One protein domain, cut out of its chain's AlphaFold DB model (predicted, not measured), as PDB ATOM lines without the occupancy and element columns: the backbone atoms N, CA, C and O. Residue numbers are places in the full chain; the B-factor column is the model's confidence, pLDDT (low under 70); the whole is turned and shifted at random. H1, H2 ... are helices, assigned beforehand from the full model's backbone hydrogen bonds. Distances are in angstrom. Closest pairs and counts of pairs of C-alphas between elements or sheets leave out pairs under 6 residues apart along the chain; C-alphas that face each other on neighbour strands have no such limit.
ATOM      1  N   PHE A   2      -2.182  -9.759  15.307       76.38
ATOM      2  CA  PHE A   2      -1.539  -8.747  16.172       76.38
ATOM      3  C   PHE A   2      -0.270  -8.083  15.594       76.38
ATOM      4  O   PHE A   2      -0.114  -6.872  15.734       76.38
ATOM      5  N   LYS A   3       0.614  -8.830  14.904       75.88
ATOM      6  CA  LYS A   3       1.819  -8.257  14.256       75.88
ATOM      7  C   LYS A   3       1.450  -7.226  13.178       75.88
ATOM      8  O   LYS A   3       2.003  -6.133  13.164       75.88
ATOM      9  N   GLN A   4       0.454  -7.537  12.343       77.69
ATOM     10  CA  GLN A   4      -0.039  -6.622  11.308       77.69
ATOM     11  C   GLN A   4      -0.662  -5.359  11.911       77.69
ATOM     12  O   GLN A   4      -0.407  -4.258  11.436       77.69
ATOM     13  N   PHE A   5      -1.432  -5.499  12.991       79.00
ATOM     14  CA  PHE A   5      -2.013  -4.356  13.694       79.00
ATOM     15  C   PHE A   5      -0.937  -3.419  14.267       79.00
ATOM     16  O   PHE A   5      -1.011  -2.205  14.080       79.00
ATOM     17  N   ARG A   6       0.112  -3.973  14.895       80.38
ATOM     18  CA  ARG A   6       1.256  -3.189  15.395       80.38
ATOM     19  C   ARG A   6       1.997  -2.468  14.270       80.38
ATOM     20  O   ARG A   6       2.278  -1.280  14.415       80.38
ATOM     21  N   ARG A   7       2.247  -3.149  13.146       81.81
ATOM     22  CA  ARG A   7       2.849  -2.536  11.951       81.81
ATOM     23  C   ARG A   7       1.985  -1.395  11.406       81.81
ATOM     24  O   ARG A   7       2.508  -0.316  11.178       81.81
ATOM     25  N   ASN A   8       0.665  -1.566  11.313       86.69
ATOM     26  CA  ASN A   8      -0.239  -0.501  10.858       86.69
ATOM     27  C   ASN A   8      -0.189   0.743  11.767       86.69
ATOM     28  O   ASN A   8      -0.138   1.869  11.266       86.69
ATOM     29  N   ILE A   9      -0.172   0.556  13.094       89.19
ATOM     30  CA  ILE A   9      -0.011   1.659  14.057       89.19
ATOM     31  C   ILE A   9       1.347   2.337  13.872       89.19
ATOM     32  O   ILE A   9       1.423   3.566  13.860       89.19
ATOM     33  N   ALA A  10       2.412   1.552  13.719       89.31
ATOM     34  CA  ALA A  10       3.754   2.077  13.531       89.31
ATOM     35  C   ALA A  10       3.874   2.883  12.224       89.31
ATOM     36  O   ALA A  10       4.331   4.023  12.262       89.31
ATOM     37  N   SER A  11       3.350   2.383  11.102       92.25
ATOM     38  CA  SER A  11       3.303   3.121   9.831       92.25
ATOM     39  C   SER A  11       2.495   4.414   9.947       92.25
ATOM     40  O   SER A  11       2.891   5.448   9.417       92.25
ATOM     41  N   ALA A  12       1.372   4.401  10.676       93.38
ATOM     42  CA  ALA A  12       0.602   5.618  10.924       93.38
ATOM     43  C   ALA A  12       1.397   6.656  11.734       93.38
ATOM     44  O   ALA A  12       1.300   7.847  11.440       93.38
ATOM     45  N   LYS A  13       2.199   6.222  12.716       93.19
ATOM     46  CA  LYS A  13       3.101   7.107  13.469       93.19
ATOM     47  C   LYS A  13       4.203   7.688  12.580       93.19
ATOM     48  O   LYS A  13       4.409   8.894  12.632       93.19
ATOM     49  N   ILE A  14       4.839   6.875  11.732       94.38
ATOM     50  CA  ILE A  14       5.861   7.357  10.786       94.38
ATOM     51  C   ILE A  14       5.274   8.372   9.799       94.38
ATOM     52  O   ILE A  14       5.842   9.444   9.634       94.38
ATOM     53  N   ARG A  15       4.098   8.115   9.209       96.12
ATOM     54  CA  ARG A  15       3.439   9.097   8.324       96.12
ATOM     55  C   ARG A  15       3.152  10.425   9.024       96.12
ATOM     56  O   ARG A  15       3.407  11.479   8.453       96.12
ATOM     57  N   LYS A  16       2.639  10.381  10.261       95.06
ATOM     58  CA  LYS A  16       2.400  11.593  11.062       95.06
ATOM     59  C   LYS A  16       3.696  12.345  11.355       95.06
ATOM     60  O   LYS A  16       3.701  13.565  11.281       95.06
ATOM     61  N   TYR A  17       4.770  11.624  11.661       94.38
ATOM     62  CA  TYR A  17       6.084  12.208  11.901       94.38
ATOM     63  C   TYR A  17       6.641  12.924  10.665       94.38
ATOM     64  O   TYR A  17       7.057  14.072  10.771       94.38
ATOM     65  N   ILE A  18       6.598  12.280   9.494       95.81
ATOM     66  CA  ILE A  18       7.065  12.874   8.231       95.81
ATOM     67  C   ILE A  18       6.256  14.141   7.919       95.81
ATOM     68  O   ILE A  18       6.840  15.193   7.688       95.81
ATOM     69  N   ALA A  19       4.921  14.062   7.983       96.19
ATOM     70  CA  ALA A  19       4.051  15.209   7.723       96.19
ATOM     71  C   ALA A  19       4.302  16.370   8.701       96.19
ATOM     72  O   ALA A  19       4.379  17.520   8.279       96.19
ATOM     73  N   HIS A  20       4.488  16.067   9.990       95.62
ATOM     74  CA  HIS A  20       4.817  17.070  11.003       95.62
ATOM     75  C   HIS A  20       6.119  17.806  10.677       95.62
ATOM     76  O   HIS A  20       6.162  19.031  10.730       95.62
ATOM     77  N   TRP A  21       7.172  17.080  10.305       96.25
ATOM     78  CA  TRP A  21       8.457  17.700   9.992       96.25
ATOM     79  C   TRP A  21       8.439  18.517   8.705       96.25
ATOM     80  O   TRP A  21       9.077  19.565   8.662       96.25
ATOM     81  N   MET A  22       7.671  18.099   7.696       96.56
ATOM     82  CA  MET A  22       7.421  18.929   6.513       96.56
ATOM     83  C   MET A  22       6.730  20.247   6.888       96.56
ATOM     84  O   MET A  22       7.150  21.311   6.443       96.56
ATOM     85  N   GLU A  23       5.724  20.203   7.764       96.06
ATOM     86  CA  GLU A  23       5.030  21.405   8.242       96.06
ATOM     87  C   GLU A  23       5.959  22.329   9.048       96.06
ATOM     88  O   GLU A  23       6.010  23.532   8.792       96.06
ATOM     89  N   VAL A  24       6.749  21.778   9.977       96.31
ATOM     90  CA  VAL A  24       7.727  22.546  10.770       96.31
ATOM     91  C   VAL A  24       8.780  23.198   9.873       96.31
ATOM     92  O   VAL A  24       9.092  24.379  10.044       96.31
ATOM     93  N   MET A  25       9.311  22.467   8.892       96.31
ATOM     94  CA  MET A  25      10.253  23.015   7.916       96.31
ATOM     95  C   MET A  25       9.612  24.113   7.070       96.31
ATOM     96  O   MET A  25      10.222  25.165   6.892       96.31
ATOM     97  N   SER A  26       8.364  23.928   6.633       94.31
ATOM     98  CA  SER A  26       7.632  24.955   5.892       94.31
ATOM     99  C   SER A  26       7.483  26.245   6.705       94.31
ATOM    100  O   SER A  26       7.840  27.328   6.238       94.31
ATOM    101  N   LEU A  27       7.036  26.134   7.958       94.00
ATOM    102  CA  LEU A  27       6.861  27.278   8.857       94.00
ATOM    103  C   LEU A  27       8.186  27.986   9.162       94.00
ATOM    104  O   LEU A  27       8.270  29.210   9.070       94.00
ATOM    105  N   THR A  28       9.229  27.231   9.514       93.31
ATOM    106  CA  THR A  28      10.539  27.810   9.846       93.31
ATOM    107  C   THR A  28      11.180  28.482   8.637       93.31
ATOM    108  O   THR A  28      11.685  29.594   8.773       93.31
ATOM    109  N   PHE A  29      11.088  27.879   7.449       93.56
ATOM    110  CA  PHE A  29      11.608  28.476   6.220       93.56
ATOM    111  C   PHE A  29      10.866  29.765   5.855       93.56
ATOM    112  O   PHE A  29      11.493  30.788   5.588       93.56
ATOM    113  N   ARG A  30       9.528  29.752   5.913       91.69
ATOM    114  CA  ARG A  30       8.688  30.935   5.655       91.69
ATOM    115  C   ARG A  30       8.998  32.090   6.597       91.69
ATOM    116  O   ARG A  30       9.048  33.232   6.151       91.69
ATOM    117  N   ASN A  31       9.238  31.796   7.871       90.19
ATOM    118  CA  ASN A  31       9.624  32.809   8.848       90.19
ATOM    119  C   ASN A  31      10.998  33.415   8.529       90.19
ATOM    120  O   ASN A  31      11.156  34.630   8.620       90.19
ATOM    121  N   SER A  32      11.967  32.595   8.114       86.75
ATOM    122  CA  SER A  32      13.299  33.071   7.709       86.75
ATOM    123  C   SER A  32      13.272  33.891   6.416       86.75
ATOM    124  O   SER A  32      14.086  34.789   6.241       86.75
ATOM    125  N   MET A  33      12.317  33.608   5.528       87.88
ATOM    126  CA  MET A  33      12.168  34.240   4.214       87.88
ATOM    127  C   MET A  33      11.055  35.298   4.176       87.88
ATOM    128  O   MET A  33      10.511  35.581   3.108       87.88
ATOM    129  N   ALA A  34      10.682  35.870   5.325       82.50
ATOM    130  CA  ALA A  34       9.547  36.782   5.434       82.50
ATOM    131  C   ALA A  34       9.605  37.917   4.391       82.50
ATOM    132  O   ALA A  34      10.557  38.692   4.340       82.50
ATOM    133  N   GLY A  35       8.557  38.016   3.567       80.62
ATOM    134  CA  GLY A  35       8.446  39.012   2.496       80.62
ATOM    135  C   GLY A  35       8.899  38.538   1.110       80.62
ATOM    136  O   GLY A  35       8.609  39.223   0.133       80.62
ATOM    137  N   ASN A  36       9.529  37.365   1.001       88.06
ATOM    138  CA  ASN A  36       9.897  36.759  -0.281       88.06
ATOM    139  C   ASN A  36       8.827  35.778  -0.787       88.06
ATOM    140  O   ASN A  36       8.066  35.195  -0.009       88.06
ATOM    141  N   TYR A  37       8.774  35.586  -2.109       91.75
ATOM    142  CA  TYR A  37       7.970  34.526  -2.723       91.75
ATOM    143  C   TYR A  37       8.522  33.149  -2.339       91.75
ATOM    144  O   TYR A  37       9.731  32.953  -2.291       91.75
ATOM    145  N   ILE A  38       7.627  32.195  -2.081       93.94
ATOM    146  CA  ILE A  38       7.982  30.825  -1.706       93.94
ATOM    147  C   ILE A  38       7.086  29.866  -2.479       93.94
ATOM    148  O   ILE A  38       5.867  29.844  -2.261       93.94
ATOM    149  N   ASP A  39       7.698  29.042  -3.323       94.19
ATOM    150  CA  ASP A  39       7.056  27.904  -3.956       94.19
ATOM    151  C   ASP A  39       6.860  26.786  -2.923       94.19
ATOM    152  O   ASP A  39       7.809  26.156  -2.449       94.19
ATOM    153  N   GLN A  40       5.604  26.557  -2.531       92.94
ATOM    154  CA  GLN A  40       5.284  25.552  -1.516       92.94
ATOM    155  C   GLN A  40       5.575  24.132  -2.009       92.94
ATOM    156  O   GLN A  40       5.986  23.293  -1.211       92.94
ATOM    157  N   LYS A  41       5.391  23.858  -3.305       92.62
ATOM    158  CA  LYS A  41       5.590  22.514  -3.848       92.62
ATOM    159  C   LYS A  41       7.068  22.144  -3.799       92.62
ATOM    160  O   LYS A  41       7.405  21.033  -3.386       92.62
ATOM    161  N   ASP A  42       7.947  23.067  -4.175       93.62
ATOM    162  CA  ASP A  42       9.389  22.835  -4.104       93.62
ATOM    163  C   ASP A  42       9.899  22.809  -2.657       93.62
ATOM    164  O   ASP A  42      10.735  21.966  -2.326       93.62
ATOM    165  N   LEU A  43       9.329  23.620  -1.757       95.50
ATOM    166  CA  LEU A  43       9.617  23.536  -0.319       95.50
ATOM    167  C   LEU A  43       9.237  22.171   0.273       95.50
ATOM    168  O   LEU A  43      10.019  21.584   1.024       95.50
ATOM    169  N   ASP A  44       8.069  21.634  -0.082       94.81
ATOM    170  CA  ASP A  44       7.632  20.308   0.361       94.81
ATOM    171  C   ASP A  44       8.539  19.208  -0.198       94.81
ATOM    172  O   ASP A  44       8.956  18.310   0.539       94.81
ATOM    173  N   ARG A  45       8.903  19.286  -1.486       94.00
ATOM    174  CA  ARG A  45       9.830  18.334  -2.120       94.00
ATOM    175  C   ARG A  45      11.179  18.331  -1.411       94.00
ATOM    176  O   ARG A  45      11.671  17.271  -1.034       94.00
ATOM    177  N   ILE A  46      11.755  19.504  -1.165       95.56
ATOM    178  CA  ILE A  46      13.059  19.634  -0.506       95.56
ATOM    179  C   ILE A  46      12.988  19.195   0.961       95.56
ATOM    180  O   ILE A  46      13.899  18.525   1.448       95.56
ATOM    181  N   SER A  47      11.877  19.462   1.648       97.00
ATOM    182  CA  SER A  47      11.616  18.913   2.984       97.00
ATOM    183  C   SER A  47      11.645  17.378   2.976       97.00
ATOM    184  O   SER A  47      12.230  16.748   3.862       97.00
ATOM    185  N   LEU A  48      11.074  16.750   1.944       96.25
ATOM    186  CA  LEU A  48      11.111  15.298   1.776       96.25
ATOM    187  C   LEU A  48      12.529  14.777   1.502       96.25
ATOM    188  O   LEU A  48      12.885  13.712   2.010       96.25
ATOM    189  N   VAL A  49      13.354  15.523   0.756       96.56
ATOM    190  CA  VAL A  49      14.780  15.210   0.550       96.56
ATOM    191  C   VAL A  49      15.519  15.204   1.887       96.56
ATOM    192  O   VAL A  49      16.213  14.239   2.190       96.56
ATOM    193  N   ILE A  50      15.330  16.230   2.721       97.62
ATOM    194  CA  ILE A  50      15.945  16.335   4.056       97.62
ATOM    195  C   ILE A  50      15.543  15.144   4.939       97.62
ATOM    196  O   ILE A  50      16.407  14.471   5.504       97.62
ATOM    197  N   ILE A  51      14.245  14.835   5.020       96.81
ATOM    198  CA  ILE A  51      13.738  13.700   5.809       96.81
ATOM    199  C   ILE A  51      14.308  12.372   5.290       96.81
ATOM    200  O   ILE A  51      14.711  11.513   6.076       96.81
ATOM    201  N   SER A  52      14.365  12.197   3.971       95.81
ATOM    202  CA  SER A  52      14.875  10.972   3.346       95.81
ATOM    203  C   SER A  52      16.380  10.805   3.541       95.81
ATOM    204  O   SER A  52      16.856   9.681   3.733       95.81
ATOM    205  N   THR A  53      17.126  11.909   3.568       96.50
ATOM    206  CA  THR A  53      18.539  11.919   3.952       96.50
ATOM    207  C   THR A  53      18.704  11.466   5.398       96.50
ATOM    208  O   THR A  53      19.455  10.527   5.638       96.50
ATOM    209  N   ALA A  54      17.925  12.007   6.340       95.62
ATOM    210  CA  ALA A  54      17.968  11.583   7.744       95.62
ATOM    211  C   ALA A  54      17.644  10.083   7.929       95.62
ATOM    212  O   ALA A  54      18.338   9.366   8.649       95.62
ATOM    213  N   ILE A  55      16.629   9.567   7.221       93.44
ATOM    214  CA  ILE A  55      16.292   8.128   7.196       93.44
ATOM    215  C   ILE A  55      17.468   7.284   6.677       93.44
ATOM    216  O   ILE A  55      17.735   6.191   7.189       93.44
ATOM    217  N   THR A  56      18.157   7.780   5.648       92.31
ATOM    218  CA  THR A  56      19.305   7.105   5.032       92.31
ATOM    219  C   THR A  56      20.515   7.104   5.965       92.31
ATOM    220  O   THR A  56      21.145   6.059   6.138       92.31
ATOM    221  N   GLU A  57      20.816   8.233   6.608       91.00
ATOM    222  CA  GLU A  57      21.930   8.376   7.552       91.00
ATOM    223  C   GLU A  57      21.764   7.499   8.794       91.00
ATOM    224  O   GLU A  57      22.712   6.822   9.197       91.00
ATOM    225  N   GLU A  58      20.549   7.420   9.345       89.00
ATOM    226  CA  GLU A  58      20.247   6.547  10.487       89.00
ATOM    227  C   GLU A  58      20.168   5.060  10.086       89.00
ATOM    228  O   GLU A  58      20.039   4.182  10.936       89.00
ATOM    229  N   LYS A  59      20.299   4.741   8.787       87.56
ATOM    230  CA  LYS A  59      20.244   3.375   8.232       87.56
ATOM    231  C   LYS A  59      18.932   2.658   8.551       87.56
ATOM    232  O   LYS A  59      18.900   1.442   8.745       87.56
ATOM    233  N   VAL A  60      17.834   3.410   8.566       86.75
ATOM    234  CA  VAL A  60      16.492   2.891   8.869       86.75
ATOM    235  C   VAL A  60      15.617   2.733   7.630       86.75
ATOM    236  O   VAL A  60      14.417   2.505   7.736       86.75
ATOM    237  N   CYS A  61      16.205   2.808   6.438       82.81
ATOM    238  CA  CYS A  61      15.493   2.606   5.183       82.81
ATOM    239  C   CYS A  61      14.930   1.172   5.092       82.81
ATOM    240  O   CYS A  61      15.675   0.196   5.028       82.81
ATOM    241  N   SER A  62      13.600   1.043   5.094       86.00
ATOM    242  CA  SER A  62      12.874  -0.208   4.842       86.00
ATOM    243  C   SER A  62      11.754   0.040   3.838       86.00
ATOM    244  O   SER A  62      11.261   1.164   3.734       86.00
ATOM    245  N   GLY A  63      11.301  -1.001   3.129       86.19
ATOM    246  CA  GLY A  63      10.205  -0.866   2.160       86.19
ATOM    247  C   GLY A  63       8.964  -0.201   2.767       86.19
ATOM    248  O   GLY A  63       8.399   0.705   2.169       86.19
ATOM    249  N   THR A  64       8.614  -0.551   4.010       88.81
ATOM    250  CA  THR A  64       7.464   0.042   4.713       88.81
ATOM    251  C   THR A  64       7.678   1.516   5.060       88.81
ATOM    252  O   THR A  64       6.738   2.309   4.983       88.81
ATOM    253  N   ILE A  65       8.896   1.902   5.449       90.25
ATOM    254  CA  ILE A  65       9.235   3.303   5.735       90.25
ATOM    255  C   ILE A  65       9.206   4.123   4.442       90.25
ATOM    256  O   ILE A  65       8.605   5.194   4.427       90.25
ATOM    257  N   MET A  66       9.732   3.586   3.339       90.44
ATOM    258  CA  MET A  66       9.670   4.243   2.031       90.44
ATOM    259  C   MET A  66       8.236   4.357   1.500       90.44
ATOM    260  O   MET A  66       7.883   5.391   0.942       90.44
ATOM    261  N   THR A  67       7.365   3.372   1.753       91.69
ATOM    262  CA  THR A  67       5.923   3.515   1.485       91.69
ATOM    263  C   THR A  67       5.310   4.643   2.314       91.69
ATOM    264  O   THR A  67       4.499   5.400   1.798       91.69
ATOM    265  N   CYS A  68       5.712   4.819   3.579       94.44
ATOM    266  CA  CYS A  68       5.229   5.946   4.383       94.44
ATOM    267  C   CYS A  68       5.696   7.301   3.825       94.44
ATOM    268  O   CYS A  68       4.920   8.253   3.858       94.44
ATOM    269  N   VAL A  69       6.929   7.388   3.311       94.19
ATOM    270  CA  VAL A  69       7.447   8.585   2.623       94.19
ATOM    271  C   VAL A  69       6.624   8.876   1.366       94.19
ATOM    272  O   VAL A  69       6.113   9.985   1.224       94.19
ATOM    273  N   ALA A  70       6.417   7.874   0.507       93.25
ATOM    274  CA  ALA A  70       5.623   8.009  -0.715       93.25
ATOM    275  C   ALA A  70       4.155   8.389  -0.432       93.25
ATOM    276  O   ALA A  70       3.609   9.268  -1.095       93.25
ATOM    277  N   ASP A  71       3.535   7.794   0.595       95.00
ATOM    278  CA  ASP A  71       2.169   8.116   1.030       95.00
ATOM    279  C   ASP A  71       2.029   9.598   1.414       95.00
ATOM    280  O   ASP A  71       1.020  10.234   1.102       95.00
ATOM    281  N   VAL A  72       3.008  10.147   2.142       95.88
ATOM    282  CA  VAL A  72       2.981  11.553   2.574       95.88
ATOM    283  C   VAL A  72       3.273  12.484   1.400       95.88
ATOM    284  O   VAL A  72       2.553  13.462   1.220       95.88
ATOM    285  N   ALA A  73       4.248  12.144   0.559       93.44
ATOM    286  CA  ALA A  73       4.571  12.890  -0.652       93.44
ATOM    287  C   ALA A  73       3.377  12.999  -1.613       93.44
ATOM    288  O   ALA A  73       3.047  14.087  -2.080       93.44
ATOM    289  N   SER A  74       2.668  11.889  -1.848       93.62
ATOM    290  CA  SER A  74       1.462  11.867  -2.682       93.62
ATOM    291  C   SER A  74       0.368  12.786  -2.126       93.62
ATOM    292  O   SER A  74      -0.258  13.537  -2.872       93.62
ATOM    293  N   ARG A  75       0.179  12.809  -0.798       91.69
ATOM    294  CA  ARG A  75      -0.770  13.725  -0.135       91.69
ATOM    295  C   ARG A  75      -0.356  15.194  -0.223       91.69
ATOM    296  O   ARG A  75      -1.233  16.050  -0.192       91.69
ATOM    297  N   ALA A  76       0.940  15.470  -0.346       89.62
ATOM    298  CA  ALA A  76       1.481  16.801  -0.617       89.62
ATOM    299  C   ALA A  76       1.435  17.178  -2.117       89.62
ATOM    300  O   ALA A  76       1.926  18.233  -2.504       89.62
ATOM    301  N   GLY A  77       0.845  16.338  -2.980       90.94
ATOM    302  CA  GLY A  77       0.691  16.619  -4.411       90.94
ATOM    303  C   GLY A  77       1.929  16.311  -5.261       90.94
ATOM    304  O   GLY A  77       2.033  16.808  -6.385       90.94
ATOM    305  N   MET A  78       2.867  15.509  -4.748       92.94
ATOM    306  CA  MET A  78       4.025  15.042  -5.516       92.94
ATOM    307  C   MET A  78       3.637  13.903  -6.459       92.94
ATOM    308  O   MET A  78       2.825  13.039  -6.113       92.94
ATOM    309  N   THR A  79       4.229  13.900  -7.651       92.75
ATOM    310  CA  THR A  79       4.021  12.846  -8.651       92.75
ATOM    311  C   THR A  79       4.952  11.654  -8.409       92.75
ATOM    312  O   THR A  79       5.915  11.728  -7.646       92.75
ATOM    313  N   GLU A  80       4.690  10.532  -9.084       89.44
ATOM    314  CA  GLU A  80       5.623   9.394  -9.089       89.44
ATOM    315  C   GLU A  80       6.986   9.774  -9.684       89.44
ATOM    316  O   GLU A  80       8.022   9.320  -9.204       89.44
ATOM    317  N   GLU A  81       6.985  10.649 -10.690       90.31
ATOM    318  CA  GLU A  81       8.201  11.197 -11.284       90.31
ATOM    319  C   GLU A  81       9.016  11.978 -10.242       90.31
ATOM    320  O   GLU A  81      10.204  11.700 -10.081       90.31
ATOM    321  N   ASP A  82       8.382  12.851  -9.449       88.31
ATOM    322  CA  ASP A  82       9.047  13.581  -8.358       88.31
ATOM    323  C   ASP A  82       9.738  12.624  -7.373       88.31
ATOM    324  O   ASP A  82      10.888  12.828  -6.980       88.31
ATOM    325  N   LEU A  83       9.046  11.541  -7.006       89.50
ATOM    326  CA  LEU A  83       9.566  10.521  -6.096       89.50
ATOM    327  C   LEU A  83      10.702   9.696  -6.706       89.50
ATOM    328  O   LEU A  83      11.591   9.252  -5.977       89.50
ATOM    329  N   SER A  84      10.705   9.504  -8.025       91.12
ATOM    330  CA  SER A  84      11.762   8.760  -8.717       91.12
ATOM    331  C   SER A  84      13.124   9.463  -8.640       91.12
ATOM    332  O   SER A  84      14.159   8.795  -8.592       91.12
ATOM    333  N   TYR A  85      13.131  10.798  -8.532       90.56
ATOM    334  CA  TYR A  85      14.343  11.609  -8.389       90.56
ATOM    335  C   TYR A  85      14.829  11.758  -6.942       90.56
ATOM    336  O   TYR A  85      15.964  12.185  -6.720       90.56
ATOM    337  N   LEU A  86      14.026  11.368  -5.950       91.88
ATOM    338  CA  LEU A  86      14.358  11.525  -4.534       91.88
ATOM    339  C   LEU A  86      15.710  10.888  -4.143       91.88
ATOM    340  O   LEU A  86      16.504  11.566  -3.489       91.88
ATOM    341  N   PRO A  87      16.057   9.649  -4.562       92.19
ATOM    342  CA  PRO A  87      17.365   9.068  -4.245       92.19
ATOM    343  C   PRO A  87      18.533   9.869  -4.829       92.19
ATOM    344  O   PRO A  87      19.577  10.004  -4.192       92.19
ATOM    345  N   TYR A  88      18.352  10.422  -6.030       94.06
ATOM    346  CA  TYR A  88      19.353  11.265  -6.677       94.06
ATOM    347  C   TYR A  88      19.531  12.587  -5.924       94.06
ATOM    348  O   TYR A  88      20.658  13.010  -5.690       94.06
ATOM    349  N   GLN A  89      18.442  13.212  -5.471       95.00
ATOM    350  CA  GLN A  89      18.493  14.445  -4.683       95.00
ATOM    351  C   GLN A  89      19.154  14.235  -3.312       95.00
ATOM    352  O   GLN A  89      19.975  15.054  -2.900       95.00
ATOM    353  N   VAL A  90      18.866  13.112  -2.642       96.00
ATOM    354  CA  VAL A  90      19.563  12.700  -1.409       96.00
ATOM    355  C   VAL A  90      21.063  12.545  -1.672       96.00
ATOM    356  O   VAL A  90      21.890  13.058  -0.915       96.00
ATOM    357  N   LEU A  91      21.441  11.883  -2.769       95.56
ATOM    358  CA  LEU A  91      22.842  11.738  -3.160       95.56
ATOM    359  C   LEU A  91      23.501  13.097  -3.449       95.56
ATOM    360  O   LEU A  91      24.622  13.341  -3.001       95.56
ATOM    361  N   ALA A  92      22.799  13.996  -4.139       95.69
ATOM    362  CA  ALA A  92      23.289  15.320  -4.501       95.69
ATOM    363  C   ALA A  92      23.684  16.143  -3.270       95.69
ATOM    364  O   ALA A  92      24.779  16.697  -3.234       95.69
ATOM    365  N   ILE A  93      22.846  16.175  -2.229       95.88
ATOM    366  CA  ILE A  93      23.122  16.990  -1.034       95.88
ATOM    367  C   ILE A  93      24.070  16.329  -0.026       95.88
ATOM    368  O   ILE A  93      24.563  17.016   0.865       95.88
ATOM    369  N   THR A  94      24.333  15.024  -0.156       94.38
ATOM    370  CA  THR A  94      25.237  14.279   0.742       94.38
ATOM    371  C   THR A  94      26.630  14.078   0.151       94.38
ATOM    372  O   THR A  94      27.622  14.157   0.871       94.38
ATOM    373  N   LYS A  95      26.727  13.806  -1.155       94.31
ATOM    374  CA  LYS A  95      27.986  13.459  -1.837       94.31
ATOM    375  C   LYS A  95      28.293  14.323  -3.058       94.31
ATOM    376  O   LYS A  95      29.436  14.319  -3.507       94.31
ATOM    377  N   GLY A  96      27.317  15.069  -3.568       91.81
ATOM    378  CA  GLY A  96      27.429  15.737  -4.858       91.81
ATOM    379  C   GLY A  96      27.196  14.768  -6.019       91.81
ATOM    380  O   GLY A  96      27.331  13.550  -5.884       91.81
ATOM    381  N   VAL A  97      26.807  15.318  -7.166       92.62
ATOM    382  CA  VAL A  97      26.467  14.580  -8.392       92.62
ATOM    383  C   VAL A  97      26.816  15.431  -9.612       92.62
ATOM    384  O   VAL A  97      26.773  16.655  -9.545       92.62
ATOM    385  N   GLU A  98      27.186  14.790 -10.726       88.25
ATOM    386  CA  GLU A  98      27.410  15.460 -12.025       88.25
ATOM    387  C   GLU A  98      28.377  16.659 -11.974       88.25
ATOM    388  O   GLU A  98      28.168  17.691 -12.608       88.25
ATOM    389  N   GLY A  99      29.453  16.535 -11.192       90.38
ATOM    390  CA  GLY A  99      30.453  17.597 -11.043       90.38
ATOM    391  C   GLY A  99      30.026  18.755 -10.136       90.38
ATOM    392  O   GLY A  99      30.815  19.675  -9.953       90.38
ATOM    393  N   ARG A 100      28.829  18.700  -9.536       93.31
ATOM    394  CA  ARG A 100      28.381  19.637  -8.501       93.31
ATOM    395  C   ARG A 100      28.710  19.102  -7.118       93.31
ATOM    396  O   ARG A 100      28.424  17.949  -6.791       93.31
ATOM    397  N   SER A 101      29.258  19.968  -6.284       96.69
ATOM    398  CA  SER A 101      29.439  19.726  -4.858       96.69
ATOM    399  C   SER A 101      28.089  19.632  -4.120       96.69
ATOM    400  O   SER A 101      27.057  20.116  -4.611       96.69
ATOM    401  N   PRO A 102      28.073  19.057  -2.902       96.38
ATOM    402  CA  PRO A 102      26.910  19.121  -2.019       96.38
ATOM    403  C   PRO A 102      26.403  20.545  -1.779       96.38
ATOM    404  O   PRO A 102      25.197  20.783  -1.790       96.38
ATOM    405  N   LEU A 103      27.322  21.501  -1.605       95.88
ATOM    406  CA  LEU A 103      26.996  22.906  -1.370       95.88
ATOM    407  C   LEU A 103      26.256  23.512  -2.568       95.88
ATOM    408  O   LEU A 103      25.178  24.078  -2.400       95.88
ATOM    409  N   GLU A 104      26.786  23.340  -3.780       95.38
ATOM    410  CA  GLU A 104      26.143  23.824  -5.011       95.38
ATOM    411  C   GLU A 104      24.765  23.190  -5.220       95.38
ATOM    412  O   GLU A 104      23.825  23.865  -5.635       95.38
ATOM    413  N   SER A 105      24.623  21.907  -4.878       95.75
ATOM    414  CA  SER A 105      23.344  21.197  -4.956       95.75
ATOM    415  C   SER A 105      22.314  21.780  -3.984       95.75
ATOM    416  O   SER A 105      21.188  22.067  -4.391       95.75
ATOM    417  N   LYS A 106      22.702  22.029  -2.724       96.12
ATOM    418  CA  LYS A 106      21.842  22.673  -1.715       96.12
ATOM    419  C   LYS A 106      21.422  24.079  -2.148       96.12
ATOM    420  O   LYS A 106      20.235  24.391  -2.102       96.12
ATOM    421  N   LYS A 107      22.357  24.911  -2.626       94.62
ATOM    422  CA  LYS A 107      22.039  26.262  -3.134       94.62
ATOM    423  C   LYS A 107      21.082  26.211  -4.320       94.62
ATOM    424  O   LYS A 107      20.115  26.965  -4.350       94.62
ATOM    425  N   GLY A 108      21.322  25.299  -5.265       93.19
ATOM    426  CA  GLY A 108      20.438  25.086  -6.408       93.19
ATOM    427  C   GLY A 108      19.014  24.735  -5.978       93.19
ATOM    428  O   GLY A 108      18.068  25.313  -6.496       93.19
ATOM    429  N   MET A 109      18.863  23.853  -4.984       94.62
ATOM    430  CA  MET A 109      17.559  23.502  -4.413       94.62
ATOM    431  C   MET A 109      16.879  24.694  -3.728       94.62
ATOM    432  O   MET A 109      15.707  24.943  -3.991       94.62
ATOM    433  N   LEU A 110      17.594  25.473  -2.911       94.19
ATOM    434  CA  LEU A 110      17.030  26.687  -2.302       94.19
ATOM    435  C   LEU A 110      16.522  27.676  -3.360       94.19
ATOM    436  O   LEU A 110      15.432  28.230  -3.217       94.19
ATOM    437  N   GLY A 111      17.270  27.834  -4.456       93.56
ATOM    438  CA  GLY A 111      16.882  28.679  -5.585       93.56
ATOM    439  C   GLY A 111      15.584  28.251  -6.279       93.56
ATOM    440  O   GLY A 111      14.924  29.100  -6.872       93.56
ATOM    441  N   LEU A 112      15.183  26.976  -6.180       92.94
ATOM    442  CA  LEU A 112      13.874  26.512  -6.660       92.94
ATOM    443  C   LEU A 112      12.739  26.986  -5.743       92.94
ATOM    444  O   LEU A 112      11.689  27.386  -6.230       92.94
ATOM    445  N   ILE A 113      12.968  26.997  -4.423       93.44
ATOM    446  CA  ILE A 113      11.961  27.416  -3.436       93.44
ATOM    447  C   ILE A 113      11.627  28.899  -3.592       93.44
ATOM    448  O   ILE A 113      10.465  29.286  -3.518       93.44
ATOM    449  N   SER A 114      12.639  29.746  -3.778       91.62
ATOM    450  CA  SER A 114      12.464  31.195  -3.912       91.62
ATOM    451  C   SER A 114      13.254  31.717  -5.116       91.62
ATOM    452  O   SER A 114      14.337  32.285  -4.938       91.62
ATOM    453  N   PRO A 115      12.732  31.551  -6.346       87.50
ATOM    454  CA  PRO A 115      13.407  32.013  -7.552       87.50
ATOM    455  C   PRO A 115      13.704  33.514  -7.502       87.50
ATOM    456  O   PRO A 115      12.839  34.323  -7.166       87.50
ATOM    457  N   GLY A 116      14.936  33.891  -7.849       85.81
ATOM    458  CA  GLY A 116      15.398  35.284  -7.828       85.81
ATOM    459  C   GLY A 116      15.924  35.773  -6.473       85.81
ATOM    460  O   GLY A 116      16.459  36.877  -6.418       85.81
ATOM    461  N   TYR A 117      15.829  34.970  -5.408       89.06
ATOM    462  CA  TYR A 117      16.532  35.242  -4.155       89.06
ATOM    463  C   TYR A 117      17.931  34.614  -4.173       89.06
ATOM    464  O   TYR A 117      18.093  33.427  -4.469       89.06
ATOM    465  N   GLU A 118      18.951  35.404  -3.842       90.06
ATOM    466  CA  GLU A 118      20.336  34.937  -3.787       90.06
ATOM    467  C   GLU A 118      20.651  34.334  -2.417       90.06
ATOM    468  O   GLU A 118      20.968  35.037  -1.459       90.06
ATOM    469  N   PHE A 119      20.586  33.006  -2.329       91.56
ATOM    470  CA  PHE A 119      21.006  32.285  -1.132       91.56
ATOM    471  C   PHE A 119      22.531  32.292  -0.980       91.56
ATOM    472  O   PHE A 119      23.287  31.966  -1.904       91.56
ATOM    473  N   SER A 120      22.981  32.616   0.226       92.25
ATOM    474  CA  SER A 120      24.369  32.507   0.658       92.25
ATOM    475  C   SER A 120      24.748  31.055   0.963       92.25
ATOM    476  O   SER A 120      23.903  30.165   1.080       92.25
ATOM    477  N   ASP A 121      26.043  30.799   1.131       92.75
ATOM    478  CA  ASP A 121      26.519  29.479   1.559       92.75
ATOM    479  C   ASP A 121      26.028  29.147   2.977       92.75
ATOM    480  O   ASP A 121      25.737  27.990   3.279       92.75
ATOM    481  N   GLN A 122      25.861  30.165   3.828       92.62
ATOM    482  CA  GLN A 122      25.360  30.007   5.190       92.62
ATOM    483  C   GLN A 122      23.900  29.537   5.222       92.62
ATOM    484  O   GLN A 122      23.545  28.723   6.075       92.62
ATOM    485  N   ASP A 123      23.074  29.972   4.269       91.00
ATOM    486  CA  ASP A 123      21.662  29.572   4.193       91.00
ATOM    487  C   ASP A 123      21.499  28.066   3.949       91.00
ATOM    488  O   ASP A 123      20.529  27.447   4.392       91.00
ATOM    489  N   THR A 124      22.491  27.431   3.317       92.94
ATOM    490  CA  THR A 124      22.494  25.975   3.118       92.94
ATOM    491  C   THR A 124      22.598  25.184   4.423       92.94
ATOM    492  O   THR A 124      22.197  24.018   4.454       92.94
ATOM    493  N   GLY A 125      23.032  25.824   5.518       92.62
ATOM    494  CA  GLY A 125      23.046  25.238   6.859       92.62
ATOM    495  C   GLY A 125      21.655  24.847   7.371       92.62
ATOM    496  O   GLY A 125      21.544  24.024   8.284       92.62
ATOM    497  N   TRP A 126      20.582  25.359   6.752       94.31
ATOM    498  CA  TRP A 126      19.214  24.907   7.009       94.31
ATOM    499  C   TRP A 126      19.027  23.406   6.727       94.31
ATOM    500  O   TRP A 126      18.344  22.732   7.498       94.31
ATOM    501  N   PHE A 127      19.676  22.849   5.696       95.88
ATOM    502  CA  PHE A 127      19.623  21.406   5.420       95.88
ATOM    503  C   PHE A 127      20.244  20.609   6.562       95.88
ATOM    504  O   PHE A 127      19.594  19.732   7.124       95.88
ATOM    505  N   ASP A 128      21.484  20.940   6.922       95.12
ATOM    506  CA  ASP A 128      22.261  20.181   7.905       95.12
ATOM    507  C   ASP A 128      21.608  20.237   9.291       95.12
ATOM    508  O   ASP A 128      21.484  19.215   9.965       95.12
ATOM    509  N   THR A 129      21.085  21.408   9.666       95.88
ATOM    510  CA  THR A 129      20.347  21.599  10.922       95.88
ATOM    511  C   THR A 129      19.111  20.700  10.984       95.88
ATOM    512  O   THR A 129      18.893  20.010  11.980       95.88
ATOM    513  N   ASN A 130      18.294  20.674   9.924       97.31
ATOM    514  CA  ASN A 130      17.083  19.855   9.918       97.31
ATOM    515  C   ASN A 130      17.401  18.356   9.835       97.31
ATOM    516  O   ASN A 130      16.768  17.575  10.545       97.31
ATOM    517  N   ILE A 131      18.403  17.950   9.043       96.88
ATOM    518  CA  ILE A 131      18.873  16.557   8.994       96.88
ATOM    519  C   ILE A 131      19.290  16.105  10.397       96.88
ATOM    520  O   ILE A 131      18.810  15.079  10.873       96.88
ATOM    521  N   GLU A 132      20.108  16.890  11.104       96.00
ATOM    522  CA  GLU A 132      20.574  16.542  12.448       96.00
ATOM    523  C   GLU A 132      19.413  16.380  13.445       96.00
ATOM    524  O   GLU A 132      19.370  15.407  14.207       96.00
ATOM    525  N   ILE A 133      18.458  17.317  13.445       94.75
ATOM    526  CA  ILE A 133      17.294  17.278  14.339       94.75
ATOM    527  C   ILE A 133      16.442  16.029  14.069       94.75
ATOM    528  O   ILE A 133      16.104  15.294  15.003       94.75
ATOM    529  N   ILE A 134      16.130  15.761  12.800       95.62
ATOM    530  CA  ILE A 134      15.282  14.636  12.390       95.62
ATOM    531  C   ILE A 134      15.987  13.305  12.678       95.62
ATOM    532  O   ILE A 134      15.363  12.391  13.221       95.62
ATOM    533  N   THR A 135      17.287  13.188  12.396       93.94
ATOM    534  CA  THR A 135      18.085  11.991  12.711       93.94
ATOM    535  C   THR A 135      18.082  11.705  14.217       93.94
ATOM    536  O   THR A 135      17.833  10.572  14.637       93.94
ATOM    537  N   LYS A 136      18.264  12.729  15.066       92.44
ATOM    538  CA  LYS A 136      18.198  12.571  16.532       92.44
ATOM    539  C   LYS A 136      16.836  12.060  17.002       92.44
ATOM    540  O   LYS A 136      16.783  11.182  17.864       92.44
ATOM    541  N   GLN A 137      15.741  12.571  16.444       88.88
ATOM    542  CA  GLN A 137      14.398  12.124  16.822       88.88
ATOM    543  C   GLN A 137      14.072  10.711  16.331       88.88
ATOM    544  O   GLN A 137      13.463   9.934  17.072       88.88
ATOM    545  N   LEU A 138      14.531  10.329  15.135       88.56
ATOM    546  CA  LEU A 138      14.430   8.947  14.654       88.56
ATOM    547  C   LEU A 138      15.122   7.971  15.617       88.56
ATOM    548  O   LEU A 138      14.548   6.939  15.976       88.56
ATOM    549  N   LYS A 139      16.319   8.338  16.091       83.81
ATOM    550  CA  LYS A 139      17.137   7.523  16.995       83.81
ATOM    551  C   LYS A 139      16.594   7.421  18.421       83.81
ATOM    552  O   LYS A 139      16.758   6.378  19.059       83.81
ATOM    553  N   ASN A 140      15.977   8.482  18.933       84.88
ATOM    554  CA  ASN A 140      15.540   8.544  20.328       84.88
ATOM    555  C   ASN A 140      14.054   8.200  20.475       84.88
ATOM    556  O   ASN A 140      13.702   7.231  21.148       84.88
ATOM    557  N   ASP A 141      13.188   8.950  19.797       80.56
ATOM    558  CA  ASP A 141      11.751   8.955  20.077       80.56
ATOM    559  C   ASP A 141      11.003   7.895  19.262       80.56
ATOM    560  O   ASP A 141      10.004   7.325  19.713       80.56
ATOM    561  N   LEU A 142      11.502   7.585  18.061       84.44
ATOM    562  CA  LEU A 142      10.850   6.659  17.132       84.44
ATOM    563  C   LEU A 142      11.549   5.312  16.966       84.44
ATOM    564  O   LEU A 142      11.028   4.458  16.250       84.44
ATOM    565  N   ARG A 143      12.647   5.048  17.675       85.88
ATOM    566  CA  ARG A 143      13.430   3.812  17.508       85.88
ATOM    567  C   ARG A 143      12.604   2.531  17.633       85.88
ATOM    568  O   ARG A 143      12.716   1.631  16.811       85.88
ATOM    569  N   SER A 144      11.726   2.454  18.636       85.69
ATOM    570  CA  SER A 144      10.849   1.285  18.829       85.69
ATOM    571  C   SER A 144       9.818   1.120  17.704       85.69
ATOM    572  O   SER A 144       9.486  -0.002  17.312       85.69
ATOM    573  N   VAL A 145       9.334   2.238  17.157       86.81
ATOM    574  CA  VAL A 145       8.399   2.281  16.027       86.81
ATOM    575  C   VAL A 145       9.100   1.815  14.757       86.81
ATOM    576  O   VAL A 145       8.564   0.969  14.049       86.81
ATOM    577  N   VAL A 146      10.307   2.319  14.507       84.31
ATOM    578  CA  VAL A 146      11.145   1.952  13.362       84.31
ATOM    579  C   VAL A 146      11.494   0.467  13.387       84.31
ATOM    580  O   VAL A 146      11.226  -0.217  12.404       84.31
ATOM    581  N   ASN A 147      11.980  -0.060  14.516       86.06
ATOM    582  CA  ASN A 147      12.305  -1.485  14.646       86.06
ATOM    583  C   ASN A 147      11.087  -2.371  14.321       86.06
ATOM    584  O   ASN A 147      11.193  -3.330  13.565       86.06
ATOM    585  N   THR A 148       9.891  -1.976  14.786       85.50
ATOM    586  CA  THR A 148       8.630  -2.688  14.489       85.50
ATOM    587  C   THR A 148       8.325  -2.776  12.983       85.50
ATOM    588  O   THR A 148       7.584  -3.664  12.557       85.50
ATOM    589  N   LEU A 149       8.840  -1.842  12.178       84.62
ATOM    590  CA  LEU A 149       8.648  -1.776  10.724       84.62
ATOM    591  C   LEU A 149       9.791  -2.405   9.919       84.62
ATOM    592  O   LEU A 149       9.672  -2.517   8.695       84.62
ATOM    593  N   GLN A 150      10.889  -2.766  10.579       79.31
ATOM    594  CA  GLN A 150      12.012  -3.494   9.990       79.31
ATOM    595  C   GLN A 150      11.877  -5.012  10.207       79.31
ATOM    596  O   GLN A 150      12.292  -5.778   9.339       79.31
ATOM    597  N   ASP A 151      11.237  -5.427  11.308       62.28
ATOM    598  CA  ASP A 151      10.861  -6.816  11.640       62.28
ATOM    599  C   ASP A 151       9.660  -7.339  10.842       62.28
ATOM    600  O   ASP A 151       9.500  -8.575  10.658       62.28
TER     601      ASP A 151
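Overview. This is residues 2 to 151 of the 151 residues of an uncharacterized protein of Citrobacter telavivensis (UniProt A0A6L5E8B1). Helix H2 forms the core of an elongated cluster of crossed helices, with H1, H3, H5, H6 and H7 packed round it. The long H1 runs along most of the length, H7 runs the opposite way beside it, and H8 crosses the N-terminal half of H1. The printed part has 150 residues, 116 of them in eight named helices, H1 to H8 in chain order, with no named strand: the class is all helix. It is compact, with a radius of gyration of the C-alphas of 15.5 A, and spans 53 by 32 by 30 A.

Along the chain. H1, residues 2 to 32, begins at C-alpha 2 (-1.539, -8.747, 16.172) and is 45.2 A long. H2, residues 40 to 57, is 25.6 A long and begins at C-alpha 40 (5.284, 25.552, -1.516). H3 is residues 63 to 75, 18.4 A; H4 is residues 80 to 84; H5 is residues 86 to 95, 14.0 A; H6 is residues 102 to 113, 17.2 A. H7, residues 122 to 140, is 28.0 A long. H8, residues 143 to 150, ends at C-alpha 150 (12.012, -3.494, 9.990).

Arrangement. H2 is the hub, touching five helices. With residues 50 to 57 it touches H7 at a steep tilt of 53 degrees; the closest C-alphas, of Ala 54 and Thr 135, are 5.0 A apart. H1 touches H2 with residues 18 to 26 at a steep tilt of 55 degrees, closest at the C-alphas of Met 22 and Ser 47, 5.5 A. H2 and H3 form a helical hairpin at a shallow tilt of 10 degrees, closest at Leu 48 and Ala 73, C-alphas 7.4 A apart. H2 also touches H5, with the C-alphas of Thr 53 and Val 90 closest at 5.5 A, and H6, with those of Asp 42 and Ile 113 closest at 5.3 A. H8 touches H1, opposite ways at a steep tilt of 59 degrees, with the C-alphas of Ala 10 and Val 145 closest at 5.3 A. H4 touches no helix but is near H3. Among the pairs that stay apart are H1 and H6, and H5 and H7. Every O i to N i+4 pair is within hydrogen-bond range in H1, H2, H3, H4, H5, H6 and H8; in H7, 12 of 15 are.

Size, cuts and confidence. The two C-alphas farthest apart, of Phe 2 and Gly 116, are 52.9 A apart. The printed part has no cut, and no link is long. The mean pLDDT of the printed part is 91.3; residue 151, the chain's last, is under 70.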